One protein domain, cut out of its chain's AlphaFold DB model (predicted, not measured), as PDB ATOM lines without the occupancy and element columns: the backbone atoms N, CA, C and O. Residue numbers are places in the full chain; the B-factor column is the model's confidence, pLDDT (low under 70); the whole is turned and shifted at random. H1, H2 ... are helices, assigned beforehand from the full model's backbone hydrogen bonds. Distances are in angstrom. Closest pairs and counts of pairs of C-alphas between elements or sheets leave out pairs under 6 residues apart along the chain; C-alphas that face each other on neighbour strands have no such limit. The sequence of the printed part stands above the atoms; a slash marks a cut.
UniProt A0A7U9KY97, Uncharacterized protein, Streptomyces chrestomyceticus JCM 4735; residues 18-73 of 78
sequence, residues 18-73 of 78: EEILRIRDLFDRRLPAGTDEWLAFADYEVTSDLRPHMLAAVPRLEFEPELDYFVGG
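This is residues 18 to 73 of the 78 residues of an uncharacterized protein of Streptomyces chrestomyceticus JCM 4735 (UniProt A0A7U9KY97). What does the model look like? It has little regular structure: two short helices, H1 and H2, pack together running opposite ways, joined by a long loop from which residues 29 to 35 stick out. After H2 the chain folds back, and residues 70 to 71 pair antiparallel with residues 44 to 45. What is it made of? Of 56 printed residues, 18, under half, are in the named helices; the class is all helix, with no named strand. It is compact, with a radius of gyration of the C-alphas of 11.3 A, and spans 33 by 22 by 18 A.

Where is H1? H1, residues 18 to 28, begins at C-alpha 18 (152.259, 146.193, 133.612) and measures 15.0 A. Where is H2? H2, residues 51 to 57, measures 9.7 A and ends at C-alpha 57 (160.108, 143.907, 130.497).

Do H1 and H2 touch? They touch as a helical hairpin; their closest C-alphas, of Glu 19 and Ala 57, are 5.8 A apart. At what angle? They run opposite ways at a steep tilt of 39 degrees. Are their backbones bonded? Every O i to N i+4 pair in H1 and H2 is within hydrogen-bond range.

How large is it? The farthest C-alphas, of Gly 34 and Pro 65, are 33.9 A apart. Is it continuous? The printed part has no cut, and the link from H1 to H2, 22 residues, is long. Where is confidence low? Residues 29 to 42 have pLDDT under 70.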
ATOM      1  N   GLU A  18     151.312 147.117 132.976       85.69
ATOM      2  CA  GLU A  18     152.259 146.193 133.612       85.69
ATOM      3  C   GLU A  18     153.691 146.404 133.117       85.69
ATOM      4  O   GLU A  18     154.615 146.424 133.928       85.69
ATOM      5  N   GLU A  19     153.879 146.597 131.808       86.38
ATOM      6  CA  GLU A  19     155.186 146.907 131.217       86.38
ATOM      7  C   GLU A  19     155.732 148.227 131.777       86.38
ATOM      8  O   GLU A  19     156.876 148.280 132.217       86.38
ATOM      9  N   ILE A  20     154.883 149.257 131.874       81.94
ATOM     10  CA  ILE A  20     155.207 150.549 132.493       81.94
ATOM     11  C   ILE A  20     155.715 150.352 133.930       81.94
ATOM     12  O   ILE A  20     156.782 150.846 134.282       81.94
ATOM     13  N   LEU A  21     155.006 149.586 134.765       82.44
ATOM     14  CA  LEU A  21     155.432 149.347 136.151       82.44
ATOM     15  C   LEU A  21     156.746 148.560 136.243       82.44
ATOM     16  O   LEU A  21     157.585 148.883 137.079       82.44
ATOM     17  N   ARG A  22     156.960 147.564 135.374       85.19
ATOM     18  CA  ARG A  22     158.224 146.810 135.345       85.19
ATOM     19  C   ARG A  22     159.402 147.690 134.960       85.19
ATOM     20  O   ARG A  22     160.444 147.583 135.595       85.19
ATOM     21  N   ILE A  23     159.240 148.549 133.952       85.25
ATOM     22  CA  ILE A  23     160.287 149.493 133.547       85.25
ATOM     23  C   ILE A  23     160.563 150.467 134.692       85.25
ATOM     24  O   ILE A  23     161.725 150.651 135.042       85.25
ATOM     25  N   ARG A  24     159.528 151.026 135.336       81.38
ATOM     26  CA  ARG A  24     159.690 151.914 136.499       81.38
ATOM     27  C   ARG A  24     160.587 151.304 137.560       81.38
ATOM     28  O   ARG A  24     161.533 151.952 137.990       81.38
ATOM     29  N   ASP A  25     160.321 150.063 137.952       83.00
ATOM     30  CA  ASP A  25     161.057 149.391 139.023       83.00
ATOM     31  C   ASP A  25     162.554 149.183 138.680       83.00
ATOM     32  O   ASP A  25     163.382 149.053 139.586       83.00
ATOM     33  N   LEU A  26     162.935 149.201 137.391       82.62
ATOM     34  CA  LEU A  26     164.346 149.207 136.969       82.62
ATOM     35  C   LEU A  26     165.040 150.532 137.308       82.62
ATOM     36  O   LEU A  26     166.205 150.532 137.712       82.62
ATOM     37  N   PHE A  27     164.322 151.648 137.161       77.19
ATOM     38  CA  PHE A  27     164.832 152.998 137.407       77.19
ATOM     39  C   PHE A  27     164.623 153.464 138.852       77.19
ATOM     40  O   PHE A  27     165.421 154.256 139.342       77.19
ATOM     41  N   ASP A  28     163.625 152.938 139.565       71.56
ATOM     42  CA  ASP A  28     163.293 153.302 140.950       71.56
ATOM     43  C   ASP A  28     164.474 153.081 141.912       71.56
ATOM     44  O   ASP A  28     164.741 153.895 142.787       71.56
ATOM     45  N   ARG A  29     165.302 152.053 141.668       63.28
ATOM     46  CA  ARG A  29     166.555 151.827 142.422       63.28
ATOM     47  C   ARG A  29     167.603 152.932 142.242       63.28
ATOM     48  O   ARG A  29     168.536 153.010 143.039       63.28
ATOM     49  N   ARG A  30     167.499 153.723 141.172       61.38
ATOM     50  CA  ARG A  30     168.394 154.841 140.833       61.38
ATOM     51  C   ARG A  30     167.776 156.201 141.169       61.38
ATOM     52  O   ARG A  30     168.506 157.189 141.207       61.38
ATOM     53  N   LEU A  31     166.467 156.264 141.409       61.00
ATOM     54  CA  LEU A  31     165.762 157.493 141.747       61.00
ATOM     55  C   LEU A  31     165.821 157.750 143.262       61.00
ATOM     56  O   LEU A  31     165.738 156.813 144.058       61.00
ATOM     57  N   PRO A  32     165.956 159.013 143.703       57.69
ATOM     58  CA  PRO A  32     165.781 159.353 145.106       57.69
ATOM     59  C   PRO A  32     164.377 158.937 145.560       57.69
ATOM     60  O   PRO A  32     163.387 159.267 144.897       57.69
ATOM     61  N   ALA A  33     164.295 158.229 146.691       57.00
ATOM     62  CA  ALA A  33     163.029 157.802 147.275       57.00
ATOM     63  C   ALA A  33     162.069 158.999 147.401       57.00
ATOM     64  O   ALA A  33     162.394 159.987 148.063       57.00
ATOM     65  N   GLY A  34     160.899 158.906 146.764       53.72
ATOM     66  CA  GLY A  34     159.869 159.952 146.787       53.72
ATOM     67  C   GLY A  34     159.725 160.778 145.504       53.72
ATOM     68  O   GLY A  34     158.912 161.698 145.483       53.72
ATOM     69  N   THR A  35     160.458 160.458 144.434       55.47
ATOM     70  CA  THR A  35     160.255 161.111 143.131       55.47
ATOM     71  C   THR A  35     159.130 160.398 142.368       55.47
ATOM     72  O   THR A  35     159.381 159.563 141.508       55.47
ATOM     73  N   ASP A  36     157.875 160.722 142.691       54.94
ATOM     74  CA  ASP A  36     156.663 160.208 142.013       54.94
ATOM     75  C   ASP A  36     156.500 160.758 140.570       54.94
ATOM     76  O   ASP A  36     155.489 160.547 139.904       54.94
ATOM     77  N   GLU A  37     157.510 161.475 140.070       58.69
ATOM     78  CA  GLU A  37     157.541 162.170 138.778       58.69
ATOM     79  C   GLU A  37     158.146 161.317 137.651       58.69
ATOM     80  O   GLU A  37     158.597 161.843 136.630       58.69
ATOM     81  N   TRP A  38     158.189 159.993 137.823       63.75
ATOM     82  CA  TRP A  38     158.721 159.093 136.804       63.75
ATOM     83  C   TRP A  38     157.952 159.269 135.484       63.75
ATOM     84  O   TRP A  38     156.732 159.118 135.434       63.75
ATOM     85  N   LEU A  39     158.690 159.619 134.425       63.34
ATOM     86  CA  LEU A  39     158.203 159.966 133.081       63.34
ATOM     87  C   LEU A  39     157.347 161.242 132.978       63.34
ATOM     88  O   LEU A  39     156.772 161.498 131.923       63.34
ATOM     89  N   ALA A  40     157.245 162.055 134.031       60.12
ATOM     90  CA  ALA A  40     156.477 163.299 133.971       60.12
ATOM     91  C   ALA A  40     157.238 164.421 133.242       60.12
ATOM     92  O   ALA A  40     156.609 165.247 132.580       60.12
ATOM     93  N   PHE A  41     158.576 164.448 133.345       55.16
ATOM     94  CA  PHE A  41     159.397 165.563 132.844       55.16
ATOM     95  C   PHE A  41     160.800 165.192 132.339       55.16
ATOM     96  O   PHE A  41     161.542 166.089 131.940       55.16
ATOM     97  N   ALA A  42     161.188 163.915 132.356       64.06
ATOM     98  CA  ALA A  42     162.548 163.502 132.019       64.06
ATOM     99  C   ALA A  42     162.572 162.259 131.127       64.06
ATOM    100  O   ALA A  42     161.825 161.304 131.359       64.06
ATOM    101  N   ASP A  43     163.477 162.291 130.152       75.75
ATOM    102  CA  ASP A  43     163.917 161.122 129.404       75.75
ATOM    103  C   ASP A  43     165.036 160.436 130.204       75.75
ATOM    104  O   ASP A  43     165.994 161.078 130.641       75.75
ATOM    105  N   TYR A  44     164.904 159.132 130.435       78.31
ATOM    106  CA  TYR A  44     165.869 158.340 131.198       78.31
ATOM    107  C   TYR A  44     166.737 157.508 130.266       78.31
ATOM    108  O   TYR A  44     166.219 156.715 129.482       78.31
ATOM    109  N   GLU A  45     168.057 157.641 130.384       84.44
ATOM    110  CA  GLU A  45     169.000 156.844 129.599       84.44
ATOM    111  C   GLU A  45     168.898 155.348 129.946       84.44
ATOM    112  O   GLU A  45     168.980 154.935 131.109       84.44
ATOM    113  N   VAL A  46     168.767 154.519 128.913       86.69
ATOM    114  CA  VAL A  46     168.839 153.061 128.984       86.69
ATOM    115  C   VAL A  46     170.288 152.639 128.772       86.69
ATOM    116  O   VAL A  46     170.719 152.284 127.670       86.69
ATOM    117  N   THR A  47     171.046 152.648 129.865       86.81
ATOM    118  CA  THR A  47     172.438 152.194 129.870       86.81
ATOM    119  C   THR A  47     172.556 150.736 129.403       86.81
ATOM    120  O   THR A  47     171.618 149.941 129.511       86.81
ATOM    121  N   SER A  48     173.724 150.346 128.880       86.19
ATOM    122  CA  SER A  48     173.944 149.003 128.307       86.19
ATOM    123  C   SER A  48     173.618 147.851 129.270       86.19
ATOM    124  O   SER A  48     173.137 146.806 128.839       86.19
ATOM    125  N   ASP A  49     173.815 148.048 130.575       88.06
ATOM    126  CA  ASP A  49     173.463 147.092 131.631       88.06
ATOM    127  C   ASP A  49     171.947 146.944 131.854       88.06
ATOM    128  O   ASP A  49     171.500 145.895 132.313       88.06
ATOM    129  N   LEU A  50     171.142 147.949 131.491       87.81
ATOM    130  CA  LEU A  50     169.682 147.900 131.588       87.81
ATOM    131  C   LEU A  50     169.024 147.233 130.377       87.81
ATOM    132  O   LEU A  50     167.908 146.728 130.506       87.81
ATOM    133  N   ARG A  51     169.696 147.173 129.219       88.62
ATOM    134  CA  ARG A  51     169.125 146.622 127.971       88.62
ATOM    135  C   ARG A  51     168.552 145.200 128.131       88.62
ATOM    136  O   ARG A  51     167.418 144.986 127.704       88.62
ATOM    137  N   PRO A  52     169.219 144.235 128.802       90.00
ATOM    138  CA  PRO A  52     168.640 142.904 129.020       90.00
ATOM    139  C   PRO A  52     167.371 142.931 129.884       90.00
ATOM    140  O   PRO A  52     166.444 142.154 129.662       90.00
ATOM    141  N   HIS A  53     167.309 143.838 130.860       90.25
ATOM    142  CA  HIS A  53     166.144 144.004 131.725       90.25
ATOM    143  C   HIS A  53     164.982 144.684 130.995       90.25
ATOM    144  O   HIS A  53     163.830 144.304 131.194       90.25
ATOM    145  N   MET A  54     165.288 145.626 130.103       88.31
ATOM    146  CA  MET A  54     164.313 146.239 129.203       88.31
ATOM    147  C   MET A  54     163.714 145.210 128.243       88.31
ATOM    148  O   MET A  54     162.498 145.168 128.110       88.31
ATOM    149  N   LEU A  55     164.528 144.326 127.655       90.12
ATOM    150  CA  LEU A  55     164.036 143.222 126.819       90.12
ATOM    151  C   LEU A  55     163.175 142.231 127.614       90.12
ATOM    152  O   LEU A  55     162.181 141.721 127.106       90.12
ATOM    153  N   ALA A  56     163.511 141.970 128.879       89.56
ATOM    154  CA  ALA A  56     162.673 141.136 129.740       89.56
ATOM    155  C   ALA A  56     161.329 141.809 130.079       89.56
ATOM    156  O   ALA A  56     160.311 141.127 130.204       89.56
ATOM    157  N   ALA A  57     161.318 143.137 130.235       88.00
ATOM    158  CA  ALA A  57     160.108 143.907 130.497       88.00
ATOM    159  C   ALA A  57     159.236 144.056 129.241       88.00
ATOM    160  O   ALA A  57     158.019 143.924 129.340       88.00
ATOM    161  N   VAL A  58     159.858 144.290 128.082       88.06
ATOM    162  CA  VAL A  58     159.221 144.535 126.784       88.06
ATOM    163  C   VAL A  58     159.970 143.739 125.703       88.06
ATOM    164  O   VAL A  58     160.880 144.261 125.057       88.06
ATOM    165  N   PRO A  59     159.582 142.475 125.457       86.94
ATOM    166  CA  PRO A  59     160.310 141.576 124.551       86.94
ATOM    167  C   PRO A  59     160.342 141.997 123.079       86.94
ATOM    168  O   PRO A  59     161.049 141.381 122.291       86.94
ATOM    169  N   ARG A  60     159.543 143.003 122.704       86.12
ATOM    170  CA  ARG A  60     159.434 143.524 121.333       86.12
ATOM    171  C   ARG A  60     160.398 144.673 121.020       86.12
ATOM    172  O   ARG A  60     160.366 145.158 119.901       86.12
ATOM    173  N   LEU A  61     161.190 145.132 121.990       85.38
ATOM    174  CA  LEU A  61     162.202 146.161 121.743       85.38
ATOM    175  C   LEU A  61     163.389 145.581 120.973       85.38
ATOM    176  O   LEU A  61     163.777 144.433 121.185       85.38
ATOM    177  N   GLU A  62     164.012 146.419 120.154       84.81
ATOM    178  CA  GLU A  62     165.252 146.105 119.449       84.81
ATOM    179  C   GLU A  62     166.325 147.129 119.840       84.81
ATOM    180  O   GLU A  62     166.088 148.340 119.841       84.81
ATOM    181  N   PHE A  63     167.505 146.634 120.220       84.88
ATOM    182  CA  PHE A  63     168.658 147.459 120.571       84.88
ATOM    183  C   PHE A  63     169.770 147.223 119.555       84.88
ATOM    184  O   PHE A  63     170.364 146.147 119.518       84.88
ATOM    185  N   GLU A  64     170.085 148.252 118.786       84.56
ATOM    186  CA  GLU A  64     171.210 148.273 117.870       84.56
ATOM    187  C   GLU A  64     172.504 148.609 118.630       84.56
ATOM    188  O   GLU A  64     172.502 149.374 119.614       84.56
ATOM    189  N   PRO A  65     173.635 148.023 118.208       76.75
ATOM    190  CA  PRO A  65     174.934 148.457 118.687       76.75
ATOM    191  C   PRO A  65     175.167 149.922 118.279       76.75
ATOM    192  O   PRO A  65     174.708 150.361 117.232       76.75
ATOM    193  N   GLU A  66     175.890 150.668 119.119       81.81
ATOM    194  CA  GLU A  66     176.319 152.059 118.859       81.81
ATOM    195  C   GLU A  66     175.229 153.145 118.920       81.81
ATOM    196  O   GLU A  66     175.546 154.317 118.737       81.81
ATOM    197  N   LEU A  67     173.979 152.795 119.241       82.31
ATOM    198  CA  LEU A  67     172.929 153.776 119.530       82.31
ATOM    199  C   LEU A  67     172.726 153.979 121.035       82.31
ATOM    200  O   LEU A  67     172.767 153.020 121.820       82.31
ATOM    201  N   ASP A  68     172.445 155.227 121.401       82.06
ATOM    202  CA  ASP A  68     171.975 155.619 122.724       82.06
ATOM    203  C   ASP A  68     170.447 155.564 122.772       82.06
ATOM    204  O   ASP A  68     169.753 155.935 121.823       82.06
ATOM    205  N   TYR A  69     169.918 155.067 123.885       82.44
ATOM    206  CA  TYR A  69     168.495 154.810 124.053       82.44
ATOM    207  C   TYR A  69     167.975 155.550 125.268       82.44
ATOM    208  O   TYR A  69     168.589 155.512 126.332       82.44
ATOM    209  N   PHE A  70     166.804 156.159 125.123       81.94
ATOM    210  CA  PHE A  70     166.150 156.904 126.186       81.94
ATOM    211  C   PHE A  70     164.690 156.474 126.313       81.94
ATOM    212  O   PHE A  70     164.024 156.184 125.320       81.94
ATOM    213  N   VAL A  71     164.191 156.428 127.546       79.19
ATOM    214  CA  VAL A  71     162.780 156.192 127.854       79.19
ATOM    215  C   VAL A  71     162.190 157.481 128.394       79.19
ATOM    216  O   VAL A  71     162.507 157.900 129.506       79.19
ATOM    217  N   GLY A  72     161.313 158.078 127.601       76.50
ATOM    218  CA  GLY A  72     160.453 159.183 127.995       76.50
ATOM    219  C   GLY A  72     159.006 158.731 128.121       76.50
ATOM    220  O   GLY A  72     158.603 157.694 127.589       76.50
ATOM    221  N   GLY A  73     158.195 159.520 128.811       72.38
ATOM    222  CA  GLY A  73     156.748 159.373 128.755       72.38
ATOM    223  C   GLY A  73     156.079 160.729 128.681       72.38
ATOM    224  O   GLY A  73     156.670 161.770 128.953       72.38
TER     225      GLY A  73